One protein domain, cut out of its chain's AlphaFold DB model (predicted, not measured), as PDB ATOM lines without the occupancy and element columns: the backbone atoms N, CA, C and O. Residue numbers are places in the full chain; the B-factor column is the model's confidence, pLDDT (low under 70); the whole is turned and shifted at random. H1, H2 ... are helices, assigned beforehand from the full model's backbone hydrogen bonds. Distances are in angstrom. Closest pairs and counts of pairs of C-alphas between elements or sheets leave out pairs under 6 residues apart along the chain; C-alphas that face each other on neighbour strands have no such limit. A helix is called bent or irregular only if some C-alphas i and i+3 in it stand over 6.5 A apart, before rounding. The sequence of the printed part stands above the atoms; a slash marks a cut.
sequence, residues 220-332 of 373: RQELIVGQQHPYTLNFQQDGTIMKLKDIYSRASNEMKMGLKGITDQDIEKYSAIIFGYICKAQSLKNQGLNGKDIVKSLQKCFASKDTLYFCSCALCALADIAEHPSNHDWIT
ATOM      1  N   ARG A 220      59.065  13.023  46.169       91.50
ATOM      2  CA  ARG A 220      58.672  12.385  44.909       91.50
ATOM      3  C   ARG A 220      59.666  12.648  43.779       91.50
ATOM      4  O   ARG A 220      59.917  11.744  42.990       91.50
ATOM      5  N   GLN A 221      60.255  13.840  43.705       87.12
ATOM      6  CA  GLN A 221      61.217  14.194  42.653       87.12
ATOM      7  C   GLN A 221      62.488  13.322  42.655       87.12
ATOM      8  O   GLN A 221      63.222  13.311  41.673       87.12
ATOM      9  N   GLU A 222      62.757  12.581  43.735       89.94
ATOM     10  CA  GLU A 222      63.862  11.611  43.830       89.94
ATOM     11  C   GLU A 222      63.493  10.208  43.383       89.94
ATOM     12  O   GLU A 222      64.373   9.368  43.204       89.94
ATOM     13  N   LEU A 223      62.198   9.923  43.300       89.00
ATOM     14  CA  LEU A 223      61.722   8.566  43.147       89.00
ATOM     15  C   LEU A 223      61.774   8.176  41.680       89.00
ATOM     16  O   LEU A 223      61.224   8.850  40.808       89.00
ATOM     17  N   ILE A 224      62.392   7.031  41.423       92.75
ATOM     18  CA  ILE A 224      62.316   6.405  40.110       92.75
ATOM     19  C   ILE A 224      60.959   5.715  39.932       92.75
ATOM     20  O   ILE A 224      60.242   5.415  40.888       92.75
ATOM     21  N   VAL A 225      60.601   5.447  38.680       88.75
ATOM     22  CA  VAL A 225      59.375   4.716  38.334       88.75
ATOM     23  C   VAL A 225      59.357   3.346  39.016       88.75
ATOM     24  O   VAL A 225      60.335   2.603  38.953       88.75
ATOM     25  N   GLY A 226      58.214   2.982  39.599       90.94
ATOM     26  CA  GLY A 226      58.007   1.701  40.272       90.94
ATOM     27  C   GLY A 226      58.484   1.703  41.724       90.94
ATOM     28  O   GLY A 226      58.202   0.756  42.458       90.94
ATOM     29  N   GLN A 227      59.171   2.761  42.162       94.19
ATOM     30  CA  GLN A 227      59.569   2.925  43.550       94.19
ATOM     31  C   GLN A 227      58.406   3.482  44.372       94.19
ATOM     32  O   GLN A 227      57.829   4.521  44.052       94.19
ATOM     33  N   GLN A 228      58.095   2.797  45.471       95.06
ATOM     34  CA  GLN A 228      57.108   3.262  46.440       95.06
ATOM     35  C   GLN A 228      57.610   4.495  47.194       95.06
ATOM     36  O   GLN A 228      58.811   4.652  47.434       95.06
ATOM     37  N   HIS A 229      56.682   5.346  47.626       95.06
ATOM     38  CA  HIS A 229      57.034   6.512  48.422       95.06
ATOM     39  C   HIS A 229      57.588   6.082  49.802       95.06
ATOM     40  O   HIS A 229      56.938   5.319  50.519       95.06
ATOM     41  N   PRO A 230      58.772   6.561  50.230       93.94
ATOM     42  CA  PRO A 230      59.424   6.070  51.452       93.94
ATOM     43  C   PRO A 230      58.656   6.420  52.732       93.94
ATOM     44  O   PRO A 230      58.797   5.747  53.748       93.94
ATOM     45  N   TYR A 231      57.819   7.459  52.692       94.62
ATOM     46  CA  TYR A 231      57.010   7.878  53.843       94.62
ATOM     47  C   TYR A 231      55.717   7.068  54.021       94.62
ATOM     48  O   TYR A 231      55.065   7.212  55.053       94.62
ATOM     49  N   THR A 232      55.354   6.200  53.068       94.31
ATOM     50  CA  THR A 232      54.082   5.458  53.109       94.31
ATOM     51  C   THR A 232      53.967   4.574  54.343       94.31
ATOM     52  O   THR A 232      52.941   4.611  55.017       94.31
ATOM     53  N   LEU A 233      55.025   3.836  54.691       93.69
ATOM     54  CA  LEU A 233      55.018   2.974  55.875       93.69
ATOM     55  C   LEU A 233      54.857   3.786  57.168       93.69
ATOM     56  O   LEU A 233      54.068   3.413  58.032       93.69
ATOM     57  N   ASN A 234      55.545   4.925  57.280       94.56
ATOM     58  CA  ASN A 234      55.445   5.793  58.456       94.56
ATOM     59  C   ASN A 234      54.014   6.332  58.623       94.56
ATOM     60  O   ASN A 234      53.471   6.287  59.724       94.56
ATOM     61  N   PHE A 235      53.378   6.753  57.523       95.62
ATOM     62  CA  PHE A 235      52.003   7.271  57.531       95.62
ATOM     63  C   PHE A 235      50.957   6.181  57.806       95.62
ATOM     64  O   PHE A 235      49.852   6.470  58.272       95.62
ATOM     65  N   GLN A 236      51.261   4.924  57.476       93.94
ATOM     66  CA  GLN A 236      50.440   3.781  57.875       93.94
ATOM     67  C   GLN A 236      50.564   3.531  59.380       93.94
ATOM     68  O   GLN A 236      49.551   3.400  60.063       93.94
ATOM     69  N   GLN A 237      51.795   3.491  59.896       94.00
ATOM     70  CA  GLN A 237      52.084   3.171  61.295       94.00
ATOM     71  C   GLN A 237      51.534   4.211  62.279       94.00
ATOM     72  O   GLN A 237      51.059   3.839  63.349       94.00
ATOM     73  N   ASP A 238      51.566   5.500  61.933       92.69
ATOM     74  CA  ASP A 238      51.036   6.575  62.787       92.69
ATOM     75  C   ASP A 238      49.540   6.889  62.556       92.69
ATOM     76  O   ASP A 238      48.972   7.797  63.177       92.69
ATOM     77  N   GLY A 239      48.890   6.132  61.666       94.12
ATOM     78  CA  GLY A 239      47.474   6.265  61.339       94.12
ATOM     79  C   GLY A 239      47.124   7.476  60.469       94.12
ATOM     80  O   GLY A 239      45.937   7.731  60.261       94.12
ATOM     81  N   THR A 240      48.099   8.222  59.938       94.62
ATOM     82  CA  THR A 240      47.854   9.368  59.044       94.62
ATOM     83  C   THR A 240      47.023   8.976  57.823       94.62
ATOM     84  O   THR A 240      46.082   9.689  57.483       94.62
ATOM     85  N   ILE A 241      47.285   7.814  57.207       95.19
ATOM     86  CA  ILE A 241      46.482   7.336  56.065       95.19
ATOM     87  C   ILE A 241      45.003   7.183  56.441       95.19
ATOM     88  O   ILE A 241      44.137   7.555  55.656       95.19
ATOM     89  N   MET A 242      44.698   6.651  57.627       93.94
ATOM     90  CA  MET A 242      43.314   6.473  58.074       93.94
ATOM     91  C   MET A 242      42.615   7.826  58.260       93.94
ATOM     92  O   MET A 242      41.531   8.024  57.726       93.94
ATOM     93  N   LYS A 243      43.279   8.792  58.905       94.12
ATOM     94  CA  LYS A 243      42.736  10.151  59.089       94.12
ATOM     95  C   LYS A 243      42.485  10.858  57.754       94.12
ATOM     96  O   LYS A 243      41.447  11.485  57.570       94.12
ATOM     97  N   LEU A 244      43.406  10.714  56.797       95.38
ATOM     98  CA  LEU A 244      43.233  11.242  55.440       95.38
ATOM     99  C   LEU A 244      42.016  10.627  54.738       95.38
ATOM    100  O   LEU A 244      41.319  11.328  54.007       95.38
ATOM    101  N   LYS A 245      41.732   9.335  54.961       94.19
ATOM    102  CA  LYS A 245      40.537   8.685  54.396       94.19
ATOM    103  C   LYS A 245      39.263   9.283  54.967       94.19
ATOM    104  O   LYS A 245      38.328   9.532  54.206       94.19
ATOM    105  N   ASP A 246      39.236   9.500  56.276       92.06
ATOM    106  CA  ASP A 246      38.072  10.050  56.967       92.06
ATOM    107  C   ASP A 246      37.782  11.475  56.483       92.06
ATOM    108  O   ASP A 246      36.658  11.767  56.069       92.06
ATOM    109  N   ILE A 247      38.813  12.327  56.417       93.25
ATOM    110  CA  ILE A 247      38.713  13.693  55.882       93.25
ATOM    111  C   ILE A 247      38.240  13.690  54.428       93.25
ATOM    112  O   ILE A 247      37.300  14.408  54.089       93.25
ATOM    113  N   TYR A 248      38.866  12.885  53.566       94.25
ATOM    114  CA  TYR A 248      38.488  12.811  52.156       94.25
ATOM    115  C   TYR A 248      37.031  12.362  51.987       94.25
ATOM    116  O   TYR A 248      36.286  12.943  51.198       94.25
ATOM    117  N   SER A 249      36.602  11.351  52.748       91.50
ATOM    118  CA  SER A 249      35.229  10.842  52.691       91.50
ATOM    119  C   SER A 249      34.222  11.896  53.146       91.50
ATOM    120  O   SER A 249      33.181  12.043  52.507       91.50
ATOM    121  N   ARG A 250      34.541  12.647  54.211       89.75
ATOM    122  CA  ARG A 250      33.726  13.770  54.699       89.75
ATOM    123  C   ARG A 250      33.557  14.833  53.613       89.75
ATOM    124  O   ARG A 250      32.435  15.035  53.151       89.75
ATOM    125  N   ALA A 251      34.670  15.381  53.123       90.69
ATOM    126  CA  ALA A 251      34.674  16.433  52.107       90.69
ATOM    127  C   ALA A 251      33.956  15.996  50.814       90.69
ATOM    128  O   ALA A 251      33.134  16.722  50.255       90.69
ATOM    129  N   SER A 252      34.193  14.759  50.358       89.25
ATOM    130  CA  SER A 252      33.530  14.220  49.164       89.25
ATOM    131  C   SER A 252      32.014  14.064  49.356       89.25
ATOM    132  O   SER A 252      31.240  14.291  48.421       89.25
ATOM    133  N   ASN A 253      31.561  13.677  50.552       87.81
ATOM    134  CA  ASN A 253      30.138  13.518  50.850       87.81
ATOM    135  C   ASN A 253      29.419  14.865  50.967       87.81
ATOM    136  O   ASN A 253      28.341  15.011  50.391       87.81
ATOM    137  N   GLU A 254      30.018  15.855  51.627       85.81
ATOM    138  CA  GLU A 254      29.479  17.221  51.716       85.81
ATOM    139  C   GLU A 254      29.292  17.831  50.322       85.81
ATOM    140  O   GLU A 254      28.204  18.313  49.983       85.81
ATOM    141  N   MET A 255      30.287  17.657  49.445       82.94
ATOM    142  CA  MET A 255      30.192  18.071  48.046       82.94
ATOM    143  C   MET A 255      29.063  17.370  47.277       82.94
ATOM    144  O   MET A 255      28.381  18.009  46.472       82.94
ATOM    145  N   LYS A 256      28.833  16.069  47.511       84.25
ATOM    146  CA  LYS A 256      27.718  15.319  46.893       84.25
ATOM    147  C   LYS A 256      26.353  15.791  47.402       84.25
ATOM    148  O   LYS A 256      25.393  15.770  46.637       84.25
ATOM    149  N   MET A 257      26.271  16.225  48.659       84.06
ATOM    150  CA  MET A 257      25.048  16.764  49.268       84.06
ATOM    151  C   MET A 257      24.774  18.226  48.886       84.06
ATOM    152  O   MET A 257      23.723  18.759  49.232       84.06
ATOM    153  N   GLY A 258      25.687  18.884  48.163       79.88
ATOM    154  CA  GLY A 258      25.541  20.290  47.780       79.88
ATOM    155  C   GLY A 258      25.743  21.271  48.939       79.88
ATOM    156  O   GLY A 258      25.454  22.458  48.780       79.88
ATOM    157  N   LEU A 259      26.259  20.798  50.077       73.50
ATOM    158  CA  LEU A 259      26.727  21.632  51.177       73.50
ATOM    159  C   LEU A 259      28.071  22.217  50.733       73.50
ATOM    160  O   LEU A 259      29.099  21.558  50.802       73.50
ATOM    161  N   LYS A 260      28.048  23.406  50.128       59.56
ATOM    162  CA  LYS A 260      29.253  24.027  49.568       59.56
ATOM    163  C   LYS A 260      29.922  24.941  50.594       59.56
ATOM    164  O   LYS A 260      29.594  26.127  50.649       59.56
ATOM    165  N   GLY A 261      30.886  24.415  51.345       63.44
ATOM    166  CA  GLY A 261      32.020  25.201  51.830       63.44
ATOM    167  C   GLY A 261      33.062  25.354  50.714       63.44
ATOM    168  O   GLY A 261      33.285  24.430  49.936       63.44
ATOM    169  N   ILE A 262      33.696  26.528  50.584       58.25
ATOM    170  CA  ILE A 262      34.832  26.713  49.649       58.25
ATOM    171  C   ILE A 262      36.006  25.802  50.065       58.25
ATOM    172  O   ILE A 262      36.727  25.268  49.227       58.25
ATOM    173  N   THR A 263      36.161  25.600  51.369       62.59
ATOM    174  CA  THR A 263      37.221  24.837  52.031       62.59
ATOM    175  C   THR A 263      37.126  23.328  51.789       62.59
ATOM    176  O   THR A 263      38.163  22.690  51.612       62.59
ATOM    177  N   ASP A 264      35.923  22.761  51.664       79.06
ATOM    178  CA  ASP A 264      35.732  21.316  51.442       79.06
ATOM    179  C   ASP A 264      36.274  20.855  50.089       79.06
ATOM    180  O   ASP A 264      36.847  19.770  49.968       79.06
ATOM    181  N   GLN A 265      36.169  21.709  49.068       88.19
ATOM    182  CA  GLN A 265      36.701  21.406  47.745       88.19
ATOM    183  C   GLN A 265      38.235  21.345  47.754       88.19
ATOM    184  O   GLN A 265      38.819  20.447  47.146       88.19
ATOM    185  N   ASP A 266      38.901  22.272  48.447       91.69
ATOM    186  CA  ASP A 266      40.360  22.244  48.590       91.69
ATOM    187  C   ASP A 266      40.811  21.025  49.402       91.69
ATOM    188  O   ASP A 266      41.786  20.365  49.039       91.69
ATOM    189  N   ILE A 267      40.081  20.685  50.468       94.19
ATOM    190  CA  ILE A 267      40.350  19.505  51.295       94.19
ATOM    191  C   ILE A 267      40.238  18.214  50.468       94.19
ATOM    192  O   ILE A 267      41.136  17.368  50.551       94.19
ATOM    193  N   GLU A 268      39.192  18.061  49.643       94.38
ATOM    194  CA  GLU A 268      39.045  16.911  48.736       94.38
ATOM    195  C   GLU A 268      40.235  16.826  47.767       94.38
ATOM    196  O   GLU A 268      40.850  15.762  47.635       94.38
ATOM    197  N   LYS A 269      40.593  17.946  47.121       94.44
ATOM    198  CA  LYS A 269      41.696  18.019  46.150       94.44
ATOM    199  C   LYS A 269      43.037  17.649  46.770       94.44
ATOM    200  O   LYS A 269      43.705  16.749  46.263       94.44
ATOM    201  N   TYR A 270      43.427  18.311  47.863       96.88
ATOM    202  CA  TYR A 270      44.700  18.033  48.522       96.88
ATOM    203  C   TYR A 270      44.765  16.585  48.999       96.88
ATOM    204  O   TYR A 270      45.765  15.914  48.765       96.88
ATOM    205  N   SER A 271      43.691  16.071  49.604       97.00
ATOM    206  CA  SER A 271      43.654  14.679  50.062       97.00
ATOM    207  C   SER A 271      43.832  13.696  48.900       97.00
ATOM    208  O   SER A 271      44.602  12.744  49.012       97.00
ATOM    209  N   ALA A 272      43.180  13.943  47.759       97.06
ATOM    210  CA  ALA A 272      43.333  13.114  46.567       97.06
ATOM    211  C   ALA A 272      44.768  13.152  46.005       97.06
ATOM    212  O   ALA A 272      45.318  12.103  45.667       97.06
ATOM    213  N   ILE A 273      45.393  14.335  45.951       97.69
ATOM    214  CA  ILE A 273      46.792  14.511  45.518       97.69
ATOM    215  C   ILE A 273      47.745  13.761  46.455       97.69
ATOM    216  O   ILE A 273      48.573  12.974  45.996       97.69
ATOM    217  N   ILE A 274      47.577  13.933  47.769       98.06
ATOM    218  CA  ILE A 274      48.365  13.247  48.800       98.06
ATOM    219  C   ILE A 274      48.252  11.727  48.649       98.06
ATOM    220  O   ILE A 274      49.268  11.031  48.690       98.06
ATOM    221  N   PHE A 275      47.044  11.195  48.426       97.75
ATOM    222  CA  PHE A 275      46.876   9.767  48.151       97.75
ATOM    223  C   PHE A 275      47.613   9.329  46.892       97.75
ATOM    224  O   PHE A 275      48.226   8.262  46.908       97.75
ATOM    225  N   GLY A 276      47.592  10.142  45.836       96.44
ATOM    226  CA  GLY A 276      48.331   9.854  44.614       96.44
ATOM    227  C   GLY A 276      49.835   9.728  44.846       96.44
ATOM    228  O   GLY A 276      50.438   8.747  44.416       96.44
ATOM    229  N   TYR A 277      50.423  10.656  45.606       96.88
ATOM    230  CA  TYR A 277      51.849  10.617  45.941       96.88
ATOM    231  C   TYR A 277      52.215   9.452  46.870       96.88
ATOM    232  O   TYR A 277      53.178   8.731  46.609       96.88
ATOM    233  N   ILE A 278      51.453   9.224  47.945       96.38
ATOM    234  CA  ILE A 278      51.735   8.148  48.917       96.38
ATOM    235  C   ILE A 278      51.555   6.763  48.284       96.38
ATOM    236  O   ILE A 278      52.299   5.831  48.596       96.38
ATOM    237  N   CYS A 279      50.575   6.612  47.392       95.19
ATOM    238  CA  CYS A 279      50.274   5.343  46.732       95.19
ATOM    239  C   CYS A 279      51.021   5.168  45.404       95.19
ATOM    240  O   CYS A 279      50.642   4.303  44.609       95.19
ATOM    241  N   LYS A 280      52.080   5.952  45.157       94.69
ATOM    242  CA  LYS A 280      52.959   5.775  43.998       94.69
ATOM    243  C   LYS A 280      53.389   4.317  43.865       94.69
ATOM    244  O   LYS A 280      53.900   3.732  44.821       94.69
ATOM    245  N   ALA A 281      53.176   3.745  42.679       93.06
ATOM    246  CA  ALA A 281      53.480   2.346  42.378       93.06
ATOM    247  C   ALA A 281      52.845   1.326  43.353       93.06
ATOM    248  O   ALA A 281      53.351   0.216  43.520       93.06
ATOM    249  N   GLN A 282      51.716   1.669  43.986       95.38
ATOM    250  CA  GLN A 282      50.952   0.780  44.863       95.38
ATOM    251  C   GLN A 282      49.495   0.643  44.412       95.38
ATOM    252  O   GLN A 282      48.907   1.539  43.807       95.38
ATOM    253  N   SER A 283      48.873  -0.487  44.750       94.00
ATOM    254  CA  SER A 283      47.441  -0.694  44.530       94.00
ATOM    255  C   SER A 283      46.608   0.117  45.524       94.00
ATOM    256  O   SER A 283      46.666  -0.146  46.728       94.00
ATOM    257  N   LEU A 284      45.756   1.031  45.038       92.38
ATOM    258  CA  LEU A 284      44.828   1.770  45.912       92.38
ATOM    259  C   LEU A 284      43.845   0.815  46.613       92.38
ATOM    260  O   LEU A 284      43.485   1.028  47.771       92.38
ATOM    261  N   LYS A 285      43.466  -0.286  45.946       91.75
ATOM    262  CA  LYS A 285      42.603  -1.327  46.523       91.75
ATOM    263  C   LYS A 285      43.249  -1.971  47.749       91.75
ATOM    264  O   LYS A 285      42.587  -2.120  48.771       91.75
ATOM    265  N   ASN A 286      44.536  -2.313  47.666       90.62
ATOM    266  CA  ASN A 286      45.260  -2.938  48.779       90.62
ATOM    267  C   ASN A 286      45.452  -1.975  49.953       90.62
ATOM    268  O   ASN A 286      45.530  -2.413  51.096       90.62
ATOM    269  N   GLN A 287      45.456  -0.666  49.689       89.44
ATOM    270  CA  GLN A 287      45.444   0.358  50.731       89.44
ATOM    271  C   GLN A 287      44.058   0.557  51.361       89.44
ATOM    272  O   GLN A 287      43.910   1.403  52.239       89.44
ATOM    273  N   GLY A 288      43.026  -0.185  50.940       90.12
ATOM    274  CA  GLY A 288      41.651  -0.017  51.411       90.12
ATOM    275  C   GLY A 288      41.084   1.361  51.067       90.12
ATOM    276  O   GLY A 288      40.396   1.958  51.894       90.12
ATOM    277  N   LEU A 289      41.467   1.909  49.911       91.38
ATOM    278  CA  LEU A 289      40.978   3.178  49.377       91.38
ATOM    279  C   LEU A 289      39.933   2.918  48.287       91.38
ATOM    280  O   LEU A 289      40.057   1.970  47.507       91.38
ATOM    281  N   ASN A 290      38.938   3.801  48.176       91.62
ATOM    282  CA  ASN A 290      38.057   3.822  47.011       91.62
ATOM    283  C   ASN A 290      38.796   4.468  45.828       91.62
ATOM    284  O   ASN A 290      38.654   5.660  45.560       91.62
ATOM    285  N   GLY A 291      39.624   3.674  45.141       91.31
ATOM    286  CA  GLY A 291      40.492   4.165  44.069       91.31
ATOM    287  C   GLY A 291      39.735   4.867  42.939       91.31
ATOM    288  O   GLY A 291      40.226   5.859  42.409       91.31
ATOM    289  N   LYS A 292      38.507   4.429  42.635       92.56
ATOM    290  CA  LYS A 292      37.649   5.064  41.624       92.56
ATOM    291  C   LYS A 292      37.293   6.507  41.990       92.56
ATOM    292  O   LYS A 292      37.352   7.378  41.123       92.56
ATOM    293  N   ASP A 293      36.927   6.759  43.245       92.25
ATOM    294  CA  ASP A 293      36.565   8.106  43.701       92.25
ATOM    295  C   ASP A 293      37.798   9.020  43.710       92.25
ATOM    296  O   ASP A 293      37.733  10.117  43.160       92.25
ATOM    297  N   ILE A 294      38.944   8.534  44.204       94.88
ATOM    298  CA  ILE A 294      40.203   9.299  44.221       94.88
ATOM    299  C   ILE A 294      40.628   9.693  42.804       94.88
ATOM    300  O   ILE A 294      40.883  10.868  42.545       94.88
ATOM    301  N   VAL A 295      40.659   8.735  41.868       93.94
ATOM    302  CA  VAL A 295      41.003   9.001  40.461       93.94
ATOM    303  C   VAL A 295      40.046  10.026  39.856       93.94
ATOM    304  O   VAL A 295      40.489  10.954  39.184       93.94
ATOM    305  N   LYS A 296      38.744   9.922  40.143       92.44
ATOM    306  CA  LYS A 296      37.747  10.887  39.670       92.44
ATOM    307  C   LYS A 296      37.976  12.289  40.247       92.44
ATOM    308  O   LYS A 296      37.824  13.265  39.514       92.44
ATOM    309  N   SER A 297      38.324  12.417  41.528       93.81
ATOM    310  CA  SER A 297      38.640  13.717  42.144       93.81
ATOM    311  C   SER A 297      39.913  14.320  41.544       93.81
ATOM    312  O   SER A 297      39.920  15.505  41.218       93.81
ATOM    313  N   LEU A 298      40.946  13.510  41.288       94.00
ATOM    314  CA  LEU A 298      42.158  13.953  40.589       94.00
ATOM    315  C   LEU A 298      41.867  14.411  39.153       94.00
ATOM    316  O   LEU A 298      42.329  15.471  38.746       94.00
ATOM    317  N   GLN A 299      41.051  13.666  38.403       91.38
ATOM    318  CA  GLN A 299      40.629  14.049  37.050       91.38
ATOM    319  C   GLN A 299      39.855  15.372  37.044       91.38
ATOM    320  O   GLN A 299      40.118  16.233  36.209       91.38
ATOM    321  N   LYS A 300      38.937  15.574  37.999       90.44
ATOM    322  CA  LYS A 300      38.239  16.860  38.168       90.44
ATOM    323  C   LYS A 300      39.200  17.997  38.505       90.44
ATOM    324  O   LYS A 300      39.018  19.095  37.999       90.44
ATOM    325  N   CYS A 301      40.181  17.742  39.372       90.12
ATOM    326  CA  CYS A 301      41.193  18.723  39.753       90.12
ATOM    327  C   CYS A 301      42.039  19.131  38.542       90.12
ATOM    328  O   CYS A 301      42.250  20.315  38.315       90.12
ATOM    329  N   PHE A 302      42.450  18.162  37.725       86.06
ATOM    330  CA  PHE A 302      43.176  18.396  36.482       86.06
ATOM    331  C   PHE A 302      42.352  19.180  35.443       86.06
ATOM    332  O   PHE A 302      42.867  20.105  34.830       86.06
ATOM    333  N   ALA A 303      41.065  18.856  35.284       85.31
ATOM    334  CA  ALA A 303      40.164  19.537  34.347       85.31
ATOM    335  C   ALA A 303      39.610  20.879  34.868       85.31
ATOM    336  O   ALA A 303      38.810  21.533  34.191       85.31
ATOM    337  N   SER A 304      39.955  21.272  36.095       83.38
ATOM    338  CA  SER A 304      39.461  22.509  36.692       83.38
ATOM    339  C   SER A 304      40.138  23.732  36.064       83.38
ATOM    340  O   SER A 304      41.294  23.680  35.657       83.38
ATOM    341  N   LYS A 305      39.431  24.867  36.028       78.50
ATOM    342  CA  LYS A 305      40.024  26.179  35.701       78.50
ATOM    343  C   LYS A 305      40.697  26.824  36.923       78.50
ATOM    344  O   LYS A 305      40.761  28.049  37.002       78.50
ATOM    345  N   ASP A 306      41.087  26.014  37.907       78.81
ATOM    346  CA  ASP A 306      41.732  26.494  39.125       78.81
ATOM    347  C   ASP A 306      43.189  26.899  38.825       78.81
ATOM    348  O   ASP A 306      43.564  27.199  37.691       78.81
ATOM    349  N   THR A 307      44.042  26.952  39.849       81.25
ATOM    350  CA  THR A 307      45.451  27.296  39.661       81.25
ATOM    351  C   THR A 307      46.187  26.187  38.901       81.25
ATOM    352  O   THR A 307      46.016  24.999  39.182       81.25
ATOM    353  N   LEU A 308      47.090  26.577  37.991       83.81
ATOM    354  CA  LEU A 308      47.991  25.662  37.269       83.81
ATOM    355  C   LEU A 308      48.737  24.701  38.214       83.81
ATOM    356  O   LEU A 308      49.037  23.559  37.856       83.81
ATOM    357  N   TYR A 309      48.995  25.161  39.441       86.19
ATOM    358  CA  TYR A 309      49.548  24.366  40.530       86.19
ATOM    359  C   TYR A 309      48.753  23.077  40.780       86.19
ATOM    360  O   TYR A 309      49.317  21.983  40.719       86.19
ATOM    361  N   PHE A 310      47.443  23.188  41.020       87.00
ATOM    362  CA  PHE A 310      46.595  22.036  41.318       87.00
ATOM    363  C   PHE A 310      46.483  21.084  40.130       87.00
ATOM    364  O   PHE A 310      46.530  19.869  40.325       87.00
ATOM    365  N   CYS A 311      46.397  21.611  38.907       87.75
ATOM    366  CA  CYS A 311      46.362  20.785  37.702       87.75
ATOM    367  C   CYS A 311      47.648  19.962  37.556       87.75
ATOM    368  O   CYS A 311      47.592  18.749  37.335       87.75
ATOM    369  N   SER A 312      48.802  20.598  37.771       86.38
ATOM    370  CA  SER A 312      50.117  19.948  37.708       86.38
ATOM    371  C   SER A 312      50.276  18.866  38.779       86.38
ATOM    372  O   SER A 312      50.713  17.751  38.477       86.38
ATOM    373  N   CYS A 313      49.878  19.158  40.020       91.25
ATOM    374  CA  CYS A 313      49.939  18.200  41.124       91.25
ATOM    375  C   CYS A 313      49.004  17.007  40.889       91.25
ATOM    376  O   CYS A 313      49.410  15.858  41.059       91.25
ATOM    377  N   ALA A 314      47.775  17.258  40.427       93.38
ATOM    378  CA  ALA A 314      46.814  16.205  40.114       93.38
ATOM    379  C   ALA A 314      47.302  15.289  38.983       93.38
ATOM    380  O   ALA A 314      47.171  14.068  39.077       93.38
ATOM    381  N   LEU A 315      47.920  15.858  37.943       90.00
ATOM    382  CA  LEU A 315      48.524  15.087  36.858       90.00
ATOM    383  C   LEU A 315      49.677  14.206  37.356       90.00
ATOM    384  O   LEU A 315      49.754  13.027  37.006       90.00
ATOM    385  N   CYS A 316      50.553  14.752  38.200       90.44
ATOM    386  CA  CYS A 316      51.654  13.992  38.789       90.44
ATOM    387  C   CYS A 316      51.152  12.854  39.685       90.44
ATOM    388  O   CYS A 316      51.648  11.731  39.587       90.44
ATOM    389  N   ALA A 317      50.139  13.128  40.506       95.31
ATOM    390  CA  ALA A 317      49.467  12.148  41.349       95.31
ATOM    391  C   ALA A 317      48.836  11.014  40.519       95.31
ATOM    392  O   ALA A 317      49.024   9.844  40.848       95.31
ATOM    393  N   LEU A 318      48.147  11.339  39.414       94.12
ATOM    394  CA  LEU A 318      47.598  10.360  38.465       94.12
ATOM    395  C   LEU A 318      48.694   9.498  37.824       94.12
ATOM    396  O   LEU A 318      48.535   8.281  37.708       94.12
ATOM    397  N   ALA A 319      49.809  10.109  37.424       90.81
ATOM    398  CA  ALA A 319      50.938   9.387  36.848       90.81
ATOM    399  C   ALA A 319      51.561   8.405  37.854       90.81
ATOM    400  O   ALA A 319      51.850   7.267  37.492       90.81
ATOM    401  N   ASP A 320      51.708   8.810  39.117       93.38
ATOM    402  CA  ASP A 320      52.284   7.976  40.175       93.38
ATOM    403  C   ASP A 320      51.435   6.737  40.486       93.38
ATOM    404  O   ASP A 320      51.971   5.631  40.619       93.38
ATOM    405  N   ILE A 321      50.110   6.884  40.569       95.19
ATOM    406  CA  ILE A 321      49.213   5.738  40.787       95.19
ATOM    407  C   ILE A 321      49.116   4.843  39.548       95.19
ATOM    408  O   ILE A 321      48.908   3.637  39.693       95.19
ATOM    409  N   ALA A 322      49.303   5.389  38.340       93.94
ATOM    410  CA  ALA A 322      49.319   4.621  37.094       93.94
ATOM    411  C   ALA A 322      50.535   3.691  36.981       93.94
ATOM    412  O   ALA A 322      50.553   2.797  36.135       93.94
ATOM    413  N   GLU A 323      51.555   3.848  37.825       92.75
ATOM    414  CA  GLU A 323      52.695   2.931  37.837       92.75
ATOM    415  C   GLU A 323      52.323   1.530  38.334       92.75
ATOM    416  O   GLU A 323      53.025   0.572  38.014       92.75
ATOM    417  N   HIS A 324      51.211   1.387  39.064       94.94
ATOM    418  CA  HIS A 324      50.709   0.085  39.484       94.94
ATOM    419  C   HIS A 324      49.586  -0.415  38.551       94.94
ATOM    420  O   HIS A 324      48.530   0.224  38.482       94.94
ATOM    421  N   PRO A 325      49.734  -1.587  37.898       94.06
ATOM    422  CA  PRO A 325      48.770  -2.085  36.909       94.06
ATOM    423  C   PRO A 325      47.331  -2.218  37.411       94.06
ATOM    424  O   PRO A 325      46.388  -1.944  36.679       94.06
ATOM    425  N   SER A 326      47.133  -2.566  38.686       94.25
ATOM    426  CA  SER A 326      45.776  -2.714  39.246       94.25
ATOM    427  C   SER A 326      44.949  -1.426  39.253       94.25
ATOM    428  O   SER A 326      43.763  -1.484  39.559       94.25
ATOM    429  N   ASN A 327      45.578  -0.265  39.053       93.50
ATOM    430  CA  ASN A 327      44.891   1.022  39.051       93.50
ATOM    431  C   ASN A 327      44.492   1.447  37.626       93.50
ATOM    432  O   ASN A 327      43.760   2.424  37.474       93.50
ATOM    433  N   HIS A 328      44.963   0.740  36.587       91.94
ATOM    434  CA  HIS A 328      44.790   1.129  35.183       91.94
ATOM    435  C   HIS A 328      43.321   1.228  34.792       91.94
ATOM    436  O   HIS A 328      42.945   2.252  34.236       91.94
ATOM    437  N   ASP A 329      42.483   0.263  35.177       89.19
ATOM    438  CA  ASP A 329      41.046   0.248  34.850       89.19
ATOM    439  C   ASP A 329      40.294   1.514  35.293       89.19
ATOM    440  O   ASP A 329      39.270   1.878  34.715       89.19
ATOM    441  N   TRP A 330      40.776   2.204  36.331       88.44
ATOM    442  CA  TRP A 330      40.177   3.460  36.789       88.44
ATOM    443  C   TRP A 330      40.704   4.681  36.030       88.44
ATOM    444  O   TRP A 330      40.003   5.687  35.926       88.44
ATOM    445  N   ILE A 331      41.930   4.597  35.512       86.06
ATOM    446  CA  ILE A 331      42.660   5.701  34.880       86.06
ATOM    447  C   ILE A 331      42.402   5.745  33.370       86.06
ATOM    448  O   ILE A 331      42.273   6.829  32.808       86.06
ATOM    449  N   THR A 332      42.289   4.590  32.707       74.44
ATOM    450  CA  THR A 332      42.242   4.429  31.238       74.44
ATOM    451  C   THR A 332      40.937   4.883  30.575       74.44
ATOM    452  O   THR A 332      40.670   4.545  29.422       74.44
TER     453      THR A 332
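Overview. This is residues 220 to 332 of the 373 residues of an uncharacterized protein of Streblomastix strix (UniProt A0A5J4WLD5). Two helical hairpins, H2 with H3 and H4 with H5, pack together, H3 between H2 and the other hairpin. Short H1 lies near H2's first and H3's last residues; short H6 packs on residues 291 to 295 of H4. The 113 printed residues hold six named helices, H1 to H6, and no named strand: all helix, compact, radius of gyration of the C-alphas 13.4 A, spans 38 by 30 by 25 A.

Along the chain. Find C-alpha 232 at (54.082, 5.458, 53.109), where H1, residues 232 to 237, begins. Next come H2, residues 240 to 257, 25.9 A; H3, 262 to 278, 25.1 A; H4, 291 to 302, 16.3 A; H5, 308 to 321, 20.3 A. Irregular H6, residues 325 to 331, has C-alphas 326 and 329 7.1 A apart and ends at C-alpha 331 at (42.660, 5.701, 34.880).

Arrangement. Look at the closest C-alphas: H3 touches H2 at Asp 264 and Ala 251, 5.0 A, and H5 at Gly 276 and Ala 317, 4.1 A. H4 touches H5 at a shallow tilt of 29 degrees, opposite ways. Every O i to N i+4 pair is within hydrogen-bond range in H1, H2, H4 and H5, 12 of 13 in H3, and 1 of 3 in H6, beside 3 of 4 O i to N i+3 pairs.

Size, cuts and confidence. The printed part has no cut; the H3 to H4 link is long; residues 260 to 263 have pLDDT under 70.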